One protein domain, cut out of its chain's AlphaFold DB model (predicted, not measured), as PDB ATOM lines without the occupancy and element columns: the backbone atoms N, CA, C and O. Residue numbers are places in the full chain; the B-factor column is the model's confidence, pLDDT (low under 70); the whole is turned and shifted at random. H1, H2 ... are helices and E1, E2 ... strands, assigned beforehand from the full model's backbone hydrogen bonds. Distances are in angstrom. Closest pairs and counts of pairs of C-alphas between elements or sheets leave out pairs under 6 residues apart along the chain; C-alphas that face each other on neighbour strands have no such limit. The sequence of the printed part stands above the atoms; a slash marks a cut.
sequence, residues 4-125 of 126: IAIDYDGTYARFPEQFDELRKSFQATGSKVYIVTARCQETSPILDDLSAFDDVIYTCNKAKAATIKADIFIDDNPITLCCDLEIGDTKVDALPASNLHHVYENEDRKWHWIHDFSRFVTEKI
ATOM      1  N   ILE A   4      80.488  54.773  60.572       98.31
ATOM      2  CA  ILE A   4      80.386  55.762  59.506       98.31
ATOM      3  C   ILE A   4      79.723  57.001  60.096       98.31
ATOM      4  O   ILE A   4      78.590  56.930  60.570       98.31
ATOM      5  N   ALA A   5      80.426  58.126  60.082       98.31
ATOM      6  CA  ALA A   5      79.903  59.408  60.523       98.31
ATOM      7  C   ALA A   5      79.569  60.278  59.311       98.31
ATOM      8  O   ALA A   5      80.406  60.492  58.431       98.31
ATOM      9  N   ILE A   6      78.336  60.772  59.270       98.50
ATOM     10  CA  ILE A   6      77.830  61.626  58.199       98.50
ATOM     11  C   ILE A   6      77.459  62.973  58.810       98.50
ATOM     12  O   ILE A   6      76.699  63.037  59.777       98.50
ATOM     13  N   ASP A   7      78.006  64.051  58.262       98.31
ATOM     14  CA  ASP A   7      77.573  65.395  58.610       98.31
ATOM     15  C   ASP A   7      76.106  65.648  58.232       98.31
ATOM     16  O   ASP A   7      75.559  65.077  57.286       98.31
ATOM     17  N   TYR A   8      75.467  66.539  58.983       98.44
ATOM     18  CA  TYR A   8      74.102  66.946  58.722       98.44
ATOM     19  C   TYR A   8      73.991  68.140  57.762       98.44
ATOM     20  O   TYR A   8      73.379  68.024  56.697       98.44
ATOM     21  N   ASP A   9      74.529  69.298  58.151       96.81
ATOM     22  CA  ASP A   9      74.265  70.590  57.515       96.81
ATOM     23  C   ASP A   9      75.151  70.802  56.290       96.81
ATOM     24  O   ASP A   9      76.341  71.022  56.419       96.81
ATOM     25  N   GLY A  10      74.563  70.814  55.091       95.88
ATOM     26  CA  GLY A  10      75.333  70.923  53.843       95.88
ATOM     27  C   GLY A  10      75.735  69.566  53.258       95.88
ATOM     28  O   GLY A  10      75.953  69.480  52.045       95.88
ATOM     29  N   THR A  11      75.680  68.507  54.074       97.94
ATOM     30  CA  THR A  11      75.923  67.111  53.686       97.94
ATOM     31  C   THR A  11      74.617  66.304  53.578       97.94
ATOM     32  O   THR A  11      74.011  66.288  52.502       97.94
ATOM     33  N   TYR A  12      74.137  65.659  54.655       98.44
ATOM     34  CA  TYR A  12      72.910  64.846  54.618       98.44
ATOM     35  C   TYR A  12      71.682  65.668  54.220       98.44
ATOM     36  O   TYR A  12      70.961  65.289  53.300       98.44
ATOM     37  N   ALA A  13      71.477  66.831  54.849       98.06
ATOM     38  CA  ALA A  13      70.299  67.670  54.627       98.06
ATOM     39  C   ALA A  13      70.184  68.176  53.176       98.06
ATOM     40  O   ALA A  13      69.109  68.577  52.733       98.06
ATOM     41  N   ARG A  14      71.289  68.158  52.419       98.06
ATOM     42  CA  ARG A  14      71.319  68.561  51.010       98.06
ATOM     43  C   ARG A  14      70.958  67.421  50.055       98.06
ATOM     44  O   ARG A  14      70.424  67.692  48.982       98.06
ATOM     45  N   PHE A  15      71.256  66.176  50.428       97.62
ATOM     46  CA  PHE A  15      71.123  64.991  49.573       97.62
ATOM     47  C   PHE A  15      70.568  63.773  50.345       97.62
ATOM     48  O   PHE A  15      71.203  62.713  50.366       97.62
ATOM     49  N   PRO A  16      69.402  63.895  51.010       97.69
ATOM     50  CA  PRO A  16      68.940  62.893  51.969       97.69
ATOM     51  C   PRO A  16      68.721  61.517  51.330       97.69
ATOM     52  O   PRO A  16      69.113  60.511  51.911       97.69
ATOM     53  N   GLU A  17      68.189  61.457  50.106       98.06
ATOM     54  CA  GLU A  17      67.927  60.192  49.404       98.06
ATOM     55  C   GLU A  17      69.218  59.410  49.113       98.06
ATOM     56  O   GLU A  17      69.293  58.205  49.360       98.06
ATOM     57  N   GLN A  18      70.267  60.096  48.648       98.44
ATOM     58  CA  GLN A  18      71.559  59.474  48.347       98.44
ATOM     59  C   GLN A  18      72.234  58.967  49.624       98.44
ATOM     60  O   GLN A  18      72.797  57.869  49.651       98.44
ATOM     61  N   PHE A  19      72.166  59.751  50.700       98.38
ATOM     62  CA  PHE A  19      72.726  59.346  51.984       98.38
ATOM     63  C   PHE A  19      71.903  58.251  52.670       98.38
ATOM     64  O   PHE A  19      72.477  57.438  53.392       98.38
ATOM     65  N   ASP A  20      70.604  58.151  52.396       98.44
ATOM     66  CA  ASP A  20      69.779  57.031  52.837       98.44
ATOM     67  C   ASP A  20      70.185  55.712  52.174       98.44
ATOM     68  O   ASP A  20      70.278  54.679  52.843       98.44
ATOM     69  N   GLU A  21      70.445  55.722  50.865       98.50
ATOM     70  CA  GLU A  21      70.967  54.551  50.151       98.50
ATOM     71  C   GLU A  21      72.349  54.149  50.675       98.50
ATOM     72  O   GLU A  21      72.596  52.972  50.963       98.50
ATOM     73  N   LEU A  22      73.226  55.136  50.880       98.06
ATOM     74  CA  LEU A  22      74.547  54.927  51.459       98.06
ATOM     75  C   LEU A  22      74.453  54.295  52.855       98.06
ATOM     76  O   LEU A  22      75.081  53.262  53.104       98.06
ATOM     77  N   ARG A  23      73.634  54.874  53.743       98.44
ATOM     78  CA  ARG A  23      73.377  54.373  55.099       98.44
ATOM     79  C   ARG A  23      72.918  52.922  55.060       98.44
ATOM     80  O   ARG A  23      73.514  52.083  55.734       98.44
ATOM     81  N   LYS A  24      71.896  52.614  54.250       98.56
ATOM     82  CA  LYS A  24      71.371  51.249  54.090       98.56
ATOM     83  C   LYS A  24      72.469  50.280  53.655       98.56
ATOM     84  O   LYS A  24      72.548  49.184  54.204       98.56
ATOM     85  N   SER A  25      73.330  50.681  52.716       98.31
ATOM     86  CA  SER A  25      74.429  49.831  52.242       98.31
ATOM     87  C   SER A  25      75.424  49.484  53.358       98.31
ATOM     88  O   SER A  25      75.791  48.321  53.518       98.31
ATOM     89  N   PHE A  26      75.797  50.457  54.196       98.44
ATOM     90  CA  PHE A  26      76.713  50.233  55.312       98.44
ATOM     91  C   PHE A  26      76.066  49.418  56.432       98.44
ATOM     92  O   PHE A  26      76.665  48.443  56.897       98.44
ATOM     93  N   GLN A  27      74.829  49.741  56.816       98.06
ATOM     94  CA  GLN A  27      74.089  48.992  57.836       98.06
ATOM     95  C   GLN A  27      73.864  47.531  57.419       98.06
ATOM     96  O   GLN A  27      74.000  46.631  58.246       98.06
ATOM     97  N   ALA A  28      73.632  47.259  56.129       98.06
ATOM     98  CA  ALA A  28      73.507  45.893  55.607       98.06
ATOM     99  C   ALA A  28      74.781  45.044  55.789       98.06
ATOM    100  O   ALA A  28      74.700  43.818  55.852       98.06
ATOM    101  N   THR A  29      75.951  45.679  55.912       96.56
ATOM    102  CA  THR A  29      77.232  45.003  56.201       96.56
ATOM    103  C   THR A  29      77.547  44.915  57.698       96.56
ATOM    104  O   THR A  29      78.606  44.420  58.080       96.56
ATOM    105  N   GLY A  30      76.638  45.386  58.558       97.62
ATOM    106  CA  GLY A  30      76.823  45.432  60.006       97.62
ATOM    107  C   GLY A  30      77.632  46.632  60.497       97.62
ATOM    108  O   GLY A  30      78.073  46.616  61.642       97.62
ATOM    109  N   SER A  31      77.856  47.654  59.665       98.38
ATOM    110  CA  SER A  31      78.444  48.921  60.119       98.38
ATOM    111  C   SER A  31      77.396  49.765  60.843       98.38
ATOM    112  O   SER A  31      76.215  49.706  60.506       98.38
ATOM    113  N   LYS A  32      77.832  50.582  61.801       98.50
ATOM    114  CA  LYS A  32      76.982  51.601  62.422       98.50
ATOM    115  C   LYS A  32      77.086  52.905  61.653       98.50
ATOM    116  O   LYS A  32      78.188  53.296  61.273       98.50
ATOM    117  N   VAL A  33      75.963  53.582  61.450       98.69
ATOM    118  CA  VAL A  33      75.910  54.848  60.716       98.69
ATOM    119  C   VAL A  33      75.270  55.912  61.591       98.69
ATOM    120  O   VAL A  33      74.115  55.781  61.994       98.69
ATOM    121  N   TYR A  34      76.026  56.968  61.874       98.75
ATOM    122  CA  TYR A  34      75.610  58.062  62.745       98.75
ATOM    123  C   TYR A  34      75.520  59.374  61.971       98.75
ATOM    124  O   TYR A  34      76.342  59.640  61.089       98.75
ATOM    125  N   ILE A  35      74.575  60.224  62.367       98.69
ATOM    126  CA  ILE A  35      74.633  61.650  62.047       98.69
ATOM    127  C   ILE A  35      75.535  62.334  63.073       98.69
ATOM    128  O   ILE A  35      75.378  62.123  64.273       98.69
ATOM    129  N   VAL A  36      76.474  63.164  62.618       98.44
ATOM    130  CA  VAL A  36      77.367  63.940  63.489       98.44
ATOM    131  C   VAL A  36      77.340  65.401  63.063       98.44
ATOM    132  O   VAL A  36      77.866  65.768  62.015       98.44
ATOM    133  N   THR A  37      76.739  66.255  63.885       98.12
ATOM    134  CA  THR A  37      76.471  67.660  63.546       98.12
ATOM    135  C   THR A  37      77.219  68.624  64.466       98.12
ATOM    136  O   THR A  37      77.443  68.338  65.644       98.12
ATOM    137  N   ALA A  38      77.590  69.791  63.929       95.88
ATOM    138  CA  ALA A  38      78.098  70.924  64.709       95.88
ATOM    139  C   ALA A  38      77.010  71.592  65.572       95.88
ATOM    140  O   ALA A  38      77.327  72.353  66.484       95.88
ATOM    141  N   ARG A  39      75.728  71.295  65.323       96.19
ATOM    142  CA  ARG A  39      74.600  71.812  66.107       96.19
ATOM    143  C   ARG A  39      74.685  71.423  67.588       96.19
ATOM    144  O   ARG A  39      75.362  70.464  67.966       96.19
ATOM    145  N   CYS A  40      73.926  72.146  68.408       95.88
ATOM    146  CA  CYS A  40      73.680  71.826  69.811       95.88
ATOM    147  C   CYS A  40      72.243  71.357  69.997       95.88
ATOM    148  O   CYS A  40      71.318  72.028  69.542       95.88
ATOM    149  N   GLN A  41      72.041  70.249  70.705       96.69
ATOM    150  CA  GLN A  41      70.707  69.680  70.894       96.69
ATOM    151  C   GLN A  41      69.775  70.637  71.651       96.69
ATOM    152  O   GLN A  41      68.588  70.726  71.351       96.69
ATOM    153  N   GLU A  42      70.311  71.376  72.617       96.00
ATOM    154  CA  GLU A  42      69.539  72.236  73.510       96.00
ATOM    155  C   GLU A  42      69.118  73.551  72.844       96.00
ATOM    156  O   GLU A  42      68.062  74.094  73.167       96.00
ATOM    157  N   THR A  43      69.932  74.079  71.928       95.50
ATOM    158  CA  THR A  43      69.733  75.419  71.349       95.50
ATOM    159  C   THR A  43      69.376  75.399  69.867       95.50
ATOM    160  O   THR A  43      68.751  76.335  69.376       95.50
ATOM    161  N   SER A  44      69.787  74.364  69.136       95.12
ATOM    162  CA  SER A  44      69.605  74.242  67.688       95.12
ATOM    163  C   SER A  44      69.414  72.782  67.244       95.12
ATOM    164  O   SER A  44      70.142  72.307  66.368       95.12
ATOM    165  N   PRO A  45      68.436  72.045  67.809       97.12
ATOM    166  CA  PRO A  45      68.232  70.638  67.479       97.12
ATOM    167  C   PRO A  45      67.893  70.435  66.000       97.12
ATOM    168  O   PRO A  45      67.355  71.316  65.320       97.12
ATOM    169  N   ILE A  46      68.180  69.235  65.504       97.88
ATOM    170  CA  ILE A  46      67.615  68.750  64.247       97.88
ATOM    171  C   ILE A  46      66.176  68.309  64.530       97.88
ATOM    172  O   ILE A  46      65.926  67.605  65.506       97.88
ATOM    173  N   LEU A  47      65.235  68.751  63.695       96.88
ATOM    174  CA  LEU A  47      63.807  68.436  63.839       96.88
ATOM    175  C   LEU A  47      63.341  67.310  62.908       96.88
ATOM    176  O   LEU A  47      62.222  66.823  63.060       96.88
ATOM    177  N   ASP A  48      64.184  66.915  61.956       96.19
ATOM    178  CA  ASP A  48      63.894  65.848  61.005       96.19
ATOM    179  C   ASP A  48      63.922  64.476  61.698       96.19
ATOM    180  O   ASP A  48      64.645  64.266  62.677       96.19
ATOM    181  N   ASP A  49      63.143  63.522  61.179       96.25
ATOM    182  CA  ASP A  49      63.166  62.145  61.671       96.25
ATOM    183  C   ASP A  49      64.443  61.436  61.207       96.25
ATOM    184  O   ASP A  49      64.610  61.096  60.035       96.25
ATOM    185  N   LEU A  50      65.345  61.207  62.159       97.50
ATOM    186  CA  LEU A  50      66.612  60.508  61.961       97.50
ATOM    187  C   LEU A  50      66.636  59.136  62.647       97.50
ATOM    188  O   LEU A  50      67.704  58.554  62.817       97.50
ATOM    189  N   SER A  51      65.476  58.587  63.020       97.38
ATOM    190  CA  SER A  51      65.362  57.303  63.737       97.38
ATOM    191  C   SER A  51      65.928  56.099  62.978       97.38
ATOM    192  O   SER A  51      66.174  55.046  63.564       97.38
ATOM    193  N   ALA A  52      66.144  56.241  61.671       97.69
ATOM    194  CA  ALA A  52      66.745  55.211  60.843       97.69
ATOM    195  C   ALA A  52      68.284  55.141  60.973       97.69
ATOM    196  O   ALA A  52      68.884  54.172  60.499       97.69
ATOM    197  N   PHE A  53      68.922  56.152  61.568       98.56
ATOM    198  CA  PHE A  53      70.342  56.137  61.925       98.56
ATOM    199  C   PHE A  53      70.547  55.438  63.269       98.56
ATOM    200  O   PHE A  53      69.648  55.391  64.104       98.56
ATOM    201  N   ASP A  54      71.744  54.894  63.485       98.50
ATOM    202  CA  ASP A  54      72.068  54.217  64.741       98.50
ATOM    203  C   ASP A  54      72.249  55.209  65.905       98.50
ATOM    204  O   ASP A  54      72.070  54.821  67.060       98.50
ATOM    205  N   ASP A  55      72.619  56.464  65.612       98.25
ATOM    206  CA  ASP A  55      72.720  57.556  66.588       98.25
ATOM    207  C   ASP A  55      72.768  58.942  65.907       98.25
ATOM    208  O   ASP A  55      73.085  59.058  64.715       98.25
ATOM    209  N   VAL A  56      72.505  59.999  66.683       98.44
ATOM    210  CA  VAL A  56      72.679  61.409  66.299       98.44
ATOM    211  C   VAL A  56      73.527  62.115  67.353       98.44
ATOM    212  O   VAL A  56      73.099  62.330  68.484       98.44
ATOM    213  N   ILE A  57      74.731  62.524  66.964       98.31
ATOM    214  CA  ILE A  57      75.718  63.133  67.854       98.31
ATOM    215  C   ILE A  57      75.776  64.637  67.605       98.31
ATOM    216  O   ILE A  57      76.173  65.099  66.533       98.31
ATOM    217  N   TYR A  58      75.426  65.397  68.639       98.00
ATOM    218  CA  TYR A  58      75.559  66.848  68.681       98.00
ATOM    219  C   TYR A  58      76.905  67.210  69.294       98.00
ATOM    220  O   TYR A  58      77.170  66.923  70.460       98.00
ATOM    221  N   THR A  59      77.773  67.824  68.499       96.44
ATOM    222  CA  THR A  59      79.124  68.189  68.948       96.44
ATOM    223  C   THR A  59      79.184  69.582  69.551       96.44
ATOM    224  O   THR A  59      80.174  69.911  70.195       96.44
ATOM    225  N   CYS A  60      78.137  70.399  69.391       95.50
ATOM    226  CA  CYS A  60      78.108  71.754  69.928       95.50
ATOM    227  C   CYS A  60      79.329  72.581  69.514       95.50
ATOM    228  O   CYS A  60      80.056  73.119  70.351       95.50
ATOM    229  N   ASN A  61      79.565  72.651  68.204       93.06
ATOM    230  CA  ASN A  61      80.706  73.322  67.594       93.06
ATOM    231  C   ASN A  61      82.079  72.762  68.000       93.06
ATOM    232  O   ASN A  61      83.095  73.379  67.700       93.06
ATOM    233  N   LYS A  62      82.150  71.606  68.666       93.50
ATOM    234  CA  LYS A  62      83.419  70.913  68.903       93.50
ATOM    235  C   LYS A  62      83.842  70.118  67.681       93.50
ATOM    236  O   LYS A  62      83.000  69.653  66.915       93.50
ATOM    237  N   ALA A  63      85.151  69.951  67.513       91.50
ATOM    238  CA  ALA A  63      85.685  69.165  66.410       91.50
ATOM    239  C   ALA A  63      85.072  67.757  66.400       91.50
ATOM    240  O   ALA A  63      85.142  67.014  67.380       91.50
ATOM    241  N   LYS A  64      84.495  67.342  65.275       94.62
ATOM    242  CA  LYS A  64      83.749  66.080  65.218       94.62
ATOM    243  C   LYS A  64      84.631  64.862  65.456       94.62
ATOM    244  O   LYS A  64      84.227  63.948  66.175       94.62
ATOM    245  N   ALA A  65      85.861  64.870  64.936       91.06
ATOM    246  CA  ALA A  65      86.807  63.777  65.157       91.06
ATOM    247  C   ALA A  65      87.315  63.719  66.613       91.06
ATOM    248  O   ALA A  65      87.809  62.683  67.059       91.06
ATOM    249  N   ALA A  66      87.187  64.820  67.362       88.19
ATOM    250  CA  ALA A  66      87.469  64.868  68.792       88.19
ATOM    251  C   ALA A  66      86.329  64.266  69.630       88.19
ATOM    252  O   ALA A  66      86.590  63.740  70.714       88.19
ATOM    253  N   THR A  67      85.085  64.334  69.143       91.38
ATOM    254  CA  THR A  67      83.893  63.797  69.822       91.38
ATOM    255  C   THR A  67      83.672  62.318  69.525       91.38
ATOM    256  O   THR A  67      83.297  61.560  70.418       91.38
ATOM    257  N   ILE A  68      83.922  61.885  68.287       91.31
ATOM    258  CA  ILE A  68      83.733  60.496  67.881       91.31
ATOM    259  C   ILE A  68      84.850  59.991  66.971       91.31
ATOM    260  O   ILE A  68      85.241  60.620  65.991       91.31
ATOM    261  N   LYS A  69      85.308  58.771  67.269       90.38
ATOM    262  CA  LYS A  69      86.192  57.998  66.398       90.38
ATOM    263  C   LYS A  69      85.356  57.205  65.397       90.38
ATOM    264  O   LYS A  69      84.864  56.129  65.729       90.38
ATOM    265  N   ALA A  70      85.191  57.755  64.201       94.19
ATOM    266  CA  ALA A  70      84.608  57.050  63.065       94.19
ATOM    267  C   ALA A  70      85.709  56.500  62.148       94.19
ATOM    268  O   ALA A  70      86.782  57.094  62.040       94.19
ATOM    269  N   ASP A  71      85.434  55.384  61.481       96.06
ATOM    270  CA  ASP A  71      86.321  54.800  60.470       96.06
ATOM    271  C   ASP A  71      86.223  55.564  59.141       96.06
ATOM    272  O   ASP A  71      87.205  55.678  58.410       96.06
ATOM    273  N   ILE A  72      85.039  56.110  58.838       96.19
ATOM    274  CA  ILE A  72      84.788  56.987  57.690       96.19
ATOM    275  C   ILE A  72      84.020  58.216  58.171       96.19
ATOM    276  O   ILE A  72      83.005  58.083  58.854       96.19
ATOM    277  N   PHE A  73      84.483  59.398  57.766       96.44
ATOM    278  CA  PHE A  73      83.759  60.659  57.908       96.44
ATOM    279  C   PHE A  73      83.384  61.198  56.530       96.44
ATOM    280  O   PHE A  73      84.229  61.246  55.634       96.44
ATOM    281  N   ILE A  74      82.131  61.620  56.375       97.12
ATOM    282  CA  ILE A  74      81.650  62.332  55.189       97.12
ATOM    283  C   ILE A  74      81.127  63.684  55.649       97.12
ATOM    284  O   ILE A  74      80.168  63.748  56.413       97.12
ATOM    285  N   ASP A  75      81.798  64.740  55.206       96.12
ATOM    286  CA  ASP A  75      81.590  66.107  55.667       96.12
ATOM    287  C   ASP A  75      81.907  67.064  54.517       96.12
ATOM    288  O   ASP A  75      82.921  66.891  53.832       96.12
ATOM    289  N   ASP A  76      81.042  68.043  54.269       94.81
ATOM    290  CA  ASP A  76      81.271  69.072  53.257       94.81
ATOM    291  C   ASP A  76      82.311  70.104  53.717       94.81
ATOM    292  O   ASP A  76      82.926  70.775  52.881       94.81
ATOM    293  N   ASN A  77      82.564  70.194  55.028       88.75
ATOM    294  CA  ASN A  77      83.498  71.132  55.617       88.75
ATOM    295  C   ASN A  77      84.563  70.436  56.491       88.75
ATOM    296  O   ASN A  77      84.360  70.218  57.692       88.75
ATOM    297  N   PRO A  78      85.781  70.209  55.957       84.25
ATOM    298  CA  PRO A  78      86.849  69.537  56.695       84.25
ATOM    299  C   PRO A  78      87.307  70.293  57.952       84.25
ATOM    300  O   PRO A  78      87.909  69.680  58.830       84.25
ATOM    301  N   ILE A  79      87.018  71.597  58.078       86.12
ATOM    302  CA  ILE A  79      87.334  72.370  59.289       86.12
ATOM    303  C   ILE A  79      86.569  71.810  60.493       86.12
ATOM    304  O   ILE A  79      87.145  71.683  61.571       86.12
ATOM    305  N   THR A  80      85.303  71.415  60.318       89.06
ATOM    306  CA  THR A  80      84.470  70.913  61.428       89.06
ATOM    307  C   THR A  80      84.973  69.580  61.982       89.06
ATOM    308  O   THR A  80      84.668  69.218  63.117       89.06
ATOM    309  N   LEU A  81      85.790  68.853  61.215       89.81
ATOM    310  CA  LEU A  81      86.389  67.600  61.658       89.81
ATOM    311  C   LEU A  81      87.502  67.827  62.679       89.81
ATOM    312  O   LEU A  81      87.604  67.053  63.629       89.81
ATOM    313  N   CYS A  82      88.333  68.855  62.483       85.25
ATOM    314  CA  CYS A  82      89.570  69.049  63.241       85.25
ATOM    315  C   CYS A  82      89.594  70.283  64.147       85.25
ATOM    316  O   CYS A  82      90.505  70.399  64.968       85.25
ATOM    317  N   CYS A  83      88.634  71.194  64.008       85.50
ATOM    318  CA  CYS A  83      88.599  72.443  64.754       85.50
ATOM    319  C   CYS A  83      87.333  72.572  65.602       85.50
ATOM    320  O   CYS A  83      86.237  72.230  65.164       85.50
ATOM    321  N   ASP A  84      87.509  73.123  66.797       88.06
ATOM    322  CA  ASP A  84      86.431  73.736  67.553       88.06
ATOM    323  C   ASP A  84      86.072  75.066  66.878       88.06
ATOM    324  O   ASP A  84      86.957  75.857  66.539       88.06
ATOM    325  N   LEU A  85      84.781  75.315  66.676       85.00
ATOM    326  CA  LEU A  85      84.271  76.576  66.158       85.00
ATOM    327  C   LEU A  85      83.829  77.464  67.321       85.00
ATOM    328  O   LEU A  85      82.945  77.115  68.105       85.00
ATOM    329  N   GLU A  86      84.423  78.644  67.412       83.56
ATOM    330  CA  GLU A  86      83.993  79.698  68.318       83.56
ATOM    331  C   GLU A  86      83.143  80.688  67.527       83.56
ATOM    332  O   GLU A  86      83.634  81.467  66.709       83.56
ATOM    333  N   ILE A  87      81.828  80.612  67.730       77.06
ATOM    334  CA  ILE A  87      80.864  81.478  67.052       77.06
ATOM    335  C   ILE A  87      80.668  82.730  67.907       77.06
ATOM    336  O   ILE A  87      79.977  82.690  68.925       77.06
ATOM    337  N   GLY A  88      81.290  83.834  67.498       73.12
ATOM    338  CA  GLY A  88      81.037  85.164  68.045       73.12
ATOM    339  C   GLY A  88      79.990  85.934  67.233       73.12
ATOM    340  O   GLY A  88      79.597  85.529  66.142       73.12
ATOM    341  N   ASP A  89      79.585  87.102  67.736       69.69
ATOM    342  CA  ASP A  89      78.515  87.917  67.131       69.69
ATOM    343  C   ASP A  89      78.811  88.386  65.694       69.69
ATOM    344  O   ASP A  89      77.897  88.725  64.944       69.69
ATOM    345  N   THR A  90      80.087  88.452  65.303       61.06
ATOM    346  CA  THR A  90      80.514  88.999  64.000       61.06
ATOM    347  C   THR A  90      81.496  88.118  63.237       61.06
ATOM    348  O   THR A  90      81.793  88.412  62.078       61.06
ATOM    349  N   LYS A  91      82.021  87.061  63.866       67.88
ATOM    350  CA  LYS A  91      83.059  86.192  63.306       67.88
ATOM    351  C   LYS A  91      82.910  84.771  63.831       67.88
ATOM    352  O   LYS A  91      82.465  84.569  64.959       67.88
ATOM    353  N   VAL A  92      83.312  83.814  63.001       73.19
ATOM    354  CA  VAL A  92      83.503  82.419  63.393       73.19
ATOM    355  C   VAL A  92      85.000  82.158  63.372       73.19
ATOM    356  O   VAL A  92      85.612  82.214  62.305       73.19
ATOM    357  N   ASP A  93      85.571  81.891  64.539       77.06
ATOM    358  CA  ASP A  93      86.960  81.467  64.665       77.06
ATOM    359  C   ASP A  93      87.019  79.934  64.686       77.06
ATOM    360  O   ASP A  93      86.158  79.269  65.265       77.06
ATOM    361  N   ALA A  94      88.024  79.359  64.027       81.31
ATOM    362  CA  ALA A  94      88.256  77.918  63.996       81.31
ATOM    363  C   ALA A  94      89.581  77.607  64.693       81.31
ATOM    364  O   ALA A  94      90.658  77.940  64.191       81.31
ATOM    365  N   LEU A  95      89.501  76.960  65.853       79.25
ATOM    366  CA  LEU A  95      90.655  76.622  66.676       79.25
ATOM    367  C   LEU A  95      90.931  75.120  66.586       79.25
ATOM    368  O   LEU A  95      90.020  74.330  66.816       79.25
ATOM    369  N   PRO A  96      92.159  74.682  66.259       78.25
ATOM    370  CA  PRO A  96      92.468  73.259  66.194       78.25
ATOM    371  C   PRO A  96      92.174  72.555  67.527       78.25
ATOM    372  O   PRO A  96      92.595  73.023  68.588       78.25
ATOM    373  N   ALA A  97      91.454  71.432  67.487       73.56
ATOM    374  CA  ALA A  97      91.069  70.724  68.700       73.56
ATOM    375  C   ALA A  97      92.285  70.060  69.350       73.56
ATOM    376  O   ALA A  97      92.945  69.187  68.780       73.56
ATOM    377  N   SER A  98      92.574  70.469  70.584       66.69
ATOM    378  CA  SER A  98      93.788  70.091  71.317       66.69
ATOM    379  C   SER A  98      93.970  68.576  71.463       66.69
ATOM    380  O   SER A  98      95.095  68.083  71.431       66.69
ATOM    381  N   ASN A  99      92.883  67.812  71.557       63.38
ATOM    382  CA  ASN A  99      92.910  66.361  71.738       63.38
ATOM    383  C   ASN A  99      93.157  65.555  70.446       63.38
ATOM    384  O   ASN A  99      93.471  64.368  70.539       63.38
ATOM    385  N   LEU A 100      93.071  66.170  69.262       57.12
ATOM    386  CA  LEU A 100      93.421  65.522  67.990       57.12
ATOM    387  C   LEU A 100      94.927  65.574  67.700       57.12
ATOM    388  O   LEU A 100      95.459  64.699  67.017       57.12
ATOM    389  N   HIS A 101      95.635  66.558  68.256       51.22
ATOM    390  CA  HIS A 101      97.052  66.787  67.963       51.22
ATOM    391  C   HIS A 101      98.022  65.903  68.760       51.22
ATOM    392  O   HIS A 101      99.163  65.742  68.341       51.22
ATOM    393  N   HIS A 102      97.575  65.264  69.846       41.94
ATOM    394  CA  HIS A 102      98.424  64.374  70.652       41.94
ATOM    395  C   HIS A 102      98.592  62.956  70.075       41.94
ATOM    396  O   HIS A 102      99.467  62.219  70.517       41.94
ATOM    397  N   VAL A 103      97.776  62.544  69.098       41.88
ATOM    398  CA  VAL A 103      97.782  61.153  68.595       41.88
ATOM    399  C   VAL A 103      98.799  60.934  67.459       41.88
ATOM    400  O   VAL A 103      99.163  59.799  67.175       41.88
ATOM    401  N   TYR A 104      99.328  62.001  66.854       40.09
ATOM    402  CA  TYR A 104     100.216  61.918  65.681       40.09
ATOM    403  C   TYR A 104     101.720  62.020  65.991       40.09
ATOM    404  O   TYR A 104     102.525  62.121  65.068       40.09
ATOM    405  N   GLU A 105     102.137  61.983  67.259       40.97
ATOM    406  CA  GLU A 105     103.567  62.089  67.601       40.97
ATOM    407  C   GLU A 105     104.382  60.812  67.312       40.97
ATOM    408  O   GLU A 105     105.607  60.894  67.282       40.97
ATOM    409  N   ASN A 106     103.749  59.661  67.039       36.91
ATOM    410  CA  ASN A 106     104.449  58.365  66.994       36.91
ATOM    411  C   ASN A 106     104.467  57.605  65.655       36.91
ATOM    412  O   ASN A 106     104.964  56.485  65.630       36.91
ATOM    413  N   GLU A 107     104.024  58.180  64.535       38.25
ATOM    414  CA  GLU A 107     104.208  57.534  63.223       38.25
ATOM    415  C   GLU A 107     104.631  58.544  62.150       38.25
ATOM    416  O   GLU A 107     103.789  59.153  61.502       38.25
ATOM    417  N   ASP A 108     105.950  58.739  62.009       37.97
ATOM    418  CA  ASP A 108     106.759  59.041  60.803       37.97
ATOM    419  C   ASP A 108     106.199  59.899  59.645       37.97
ATOM    420  O   ASP A 108     106.748  59.922  58.542       37.97
ATOM    421  N   ARG A 109     105.160  60.698  59.865       38.66
ATOM    422  CA  ARG A 109     104.662  61.699  58.921       38.66
ATOM    423  C   ARG A 109     104.327  62.970  59.678       38.66
ATOM    424  O   ARG A 109     103.164  63.321  59.861       38.66
ATOM    425  N   LYS A 110     105.377  63.701  60.063       36.28
ATOM    426  CA  LYS A 110     105.293  65.137  60.363       36.28
ATOM    427  C   LYS A 110     104.876  65.881  59.097       36.28
ATOM    428  O   LYS A 110     105.690  66.479  58.403       36.28
ATOM    429  N   TRP A 111     103.599  65.823  58.768       39.44
ATOM    430  CA  TRP A 111     103.022  66.770  57.841       39.44
ATOM    431  C   TRP A 111     102.955  68.128  58.545       39.44
ATOM    432  O   TRP A 111     102.417  68.238  59.646       39.44
ATOM    433  N   HIS A 112     103.494  69.163  57.907       38.00
ATOM    434  CA  HIS A 112     103.499  70.557  58.360       38.00
ATOM    435  C   HIS A 112     102.085  71.208  58.402       38.00
ATOM    436  O   HIS A 112     101.935  72.391  58.117       38.00
ATOM    437  N   TRP A 113     101.026  70.466  58.765       41.91
ATOM    438  CA  TRP A 113      99.624  70.914  58.707       41.91
ATOM    439  C   TRP A 113      99.312  72.126  59.588       41.91
ATOM    440  O   TRP A 113      98.500  72.960  59.201       41.91
ATOM    441  N   ILE A 114      99.937  72.244  60.763       45.53
ATOM    442  CA  ILE A 114      99.544  73.261  61.754       45.53
ATOM    443  C   ILE A 114      99.836  74.685  61.248       45.53
ATOM    444  O   ILE A 114      99.033  75.592  61.471       45.53
ATOM    445  N   HIS A 115     100.941  74.885  60.525       42.94
ATOM    446  CA  HIS A 115     101.305  76.210  60.015       42.94
ATOM    447  C   HIS A 115     100.588  76.583  58.713       42.94
ATOM    448  O   HIS A 115     100.233  77.748  58.549       42.94
ATOM    449  N   ASP A 116     100.330  75.626  57.820       45.00
ATOM    450  CA  ASP A 116      99.711  75.931  56.524       45.00
ATOM    451  C   ASP A 116      98.175  75.972  56.581       45.00
ATOM    452  O   ASP A 116      97.568  76.806  55.912       45.00
ATOM    453  N   PHE A 117      97.522  75.147  57.410       47.12
ATOM    454  CA  PHE A 117      96.056  75.134  57.494       47.12
ATOM    455  C   PHE A 117      95.503  76.346  58.259       47.12
ATOM    456  O   PHE A 117      94.574  76.998  57.789       47.12
ATOM    457  N   SER A 118      96.120  76.709  59.391       46.56
ATOM    458  CA  SER A 118      95.744  77.918  60.145       46.56
ATOM    459  C   SER A 118      95.886  79.180  59.289       46.56
ATOM    460  O   SER A 118      94.985  80.019  59.243       46.56
ATOM    461  N   ARG A 119      96.978  79.276  58.525       44.16
ATOM    462  CA  ARG A 119      97.220  80.366  57.580       44.16
ATOM    463  C   ARG A 119      96.209  80.380  56.424       44.16
ATOM    464  O   ARG A 119      95.668  81.440  56.130       44.16
ATOM    465  N   PHE A 120      95.892  79.228  55.825       46.72
ATOM    466  CA  PHE A 120      94.894  79.128  54.749       46.72
ATOM    467  C   PHE A 120      93.483  79.542  55.197       46.72
ATOM    468  O   PHE A 120      92.774  80.220  54.454       46.72
ATOM    469  N   VAL A 121      93.082  79.170  56.417       48.03
ATOM    470  CA  VAL A 121      91.784  79.564  56.988       48.03
ATOM    471  C   VAL A 121      91.755  81.064  57.304       48.03
ATOM    472  O   VAL A 121      90.764  81.729  57.014       48.03
ATOM    473  N   THR A 122      92.854  81.631  57.807       46.25
ATOM    474  CA  THR A 122      92.916  83.058  58.180       46.25
ATOM    475  C   THR A 122      92.977  83.986  56.956       46.25
ATOM    476  O   THR A 122      92.420  85.081  56.981       46.25
ATOM    477  N   GLU A 123      93.621  83.564  55.862       42.81
ATOM    478  CA  GLU A 123      93.760  84.369  54.635       42.81
ATOM    479  C   GLU A 123      92.469  84.458  53.797       42.81
ATOM    480  O   GLU A 123      92.342  85.384  53.003       42.81
ATOM    481  N   LYS A 124      91.501  83.544  53.964       39.81
ATOM    482  CA  LYS A 124      90.233  83.551  53.201       39.81
ATOM    483  C   LYS A 124      89.043  84.220  53.900       39.81
ATOM    484  O   LYS A 124      87.987  84.340  53.284       39.81
ATOM    485  N   ILE A 125      89.196  84.613  55.164       42.75
ATOM    486  CA  ILE A 125      88.143  85.262  55.968       42.75
ATOM    487  C   ILE A 125      88.285  86.808  55.958       42.75
ATOM    488  O   ILE A 125      87.433  87.509  56.500       42.75
TER     489      ILE A 125
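What this domain is: This is residues 4 to 125 of the 126 residues of an uncharacterized protein of Thermoplasmata archaeon M8B2D (UniProt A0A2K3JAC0). A small sheet of four parallel strands has one long helix, H1, packed along one face; past the ends of its strands, the short helices H2 and H3 lie between this sheet and a separate two-strand hairpin, E5 and E6. A last helix, H4, runs near E6, after a loop that sticks out with residues 102 to 113, of which 113 belongs to H4. The printed part has 122 residues, with four named helices and six named strands in the order E1 H1 E2 E3 H2 E4 H3 E5 E6 H4; the sheets run E3 E2 E1 E4, parallel, and E5 E6, antiparallel. The class is mixed, helices and strands, with under half of the residues in named elements. It is compact, with a radius of gyration of the C-alphas of 15.7 A and spans of 40 by 40 by 23 A.

How they stand to each other: Start at E1, residues 4 to 6, and go on to H1, residues 16 to 28, and E2, residues 32 to 37: a strand-helix-strand unit, two parallel neighbour strands with a helix between, its crossover right-handed. N 6 and O 34 are 2.9 A apart. H1 is on the sheet, making two layers, a helix on one face of a sheet, at a height over the sheet of 9.8 A; its closest C-alphas to E2 are Arg 23 and Val 33, 6.2 A. E3, residues 55 to 58, is parallel to E2, with N 57 and O 35 2.8 A apart. H2, residues 64 to 67, only grazes the sheet. E4, residues 72 to 74, is parallel to E1, with N 5 and O 72 2.9 A apart; E3, H2 and E4 form a split unit, with E2 and E1 between its strands, also right-handed. H3, residues 78 to 82, touches H2, closest at the C-alphas of Lys 64 and Leu 81, 4.7 A. E5, residues 83 to 87, and E6, residues 92 to 96, form a hairpin, with N 84 and O 95 2.8 A apart. H4, residues 113 to 123, is near E6, with 9 pairs of C-alphas within 10 A. Every O i to N i+4 pair is within hydrogen-bond range in H1, 5 of 7 in H4 and 0 of 1 in H3, where 2 of 2 O i to N i+3 pairs are; H2 is too short for an i+4 pair.

Where its parts are: Find C-alpha 4 at (80.386, 55.762, 59.506), where E1 begins. H1 runs 18.0 A from C-alpha 16 at (68.940, 62.893, 51.969). E2 is 16.1 A long, E5 12.1 A and E6 13.1 A. H4, 15.2 A, ends at C-alpha 123, (93.760, 84.369, 54.635).

The domain as a whole: The C-alphas farthest apart are those of Thr 29 and Thr 90, 44.8 A. The printed part has no cut. The links E2 to E3 and E6 to H4 are long. Residues 89 to 91 and 98 to 125 have pLDDT under 70.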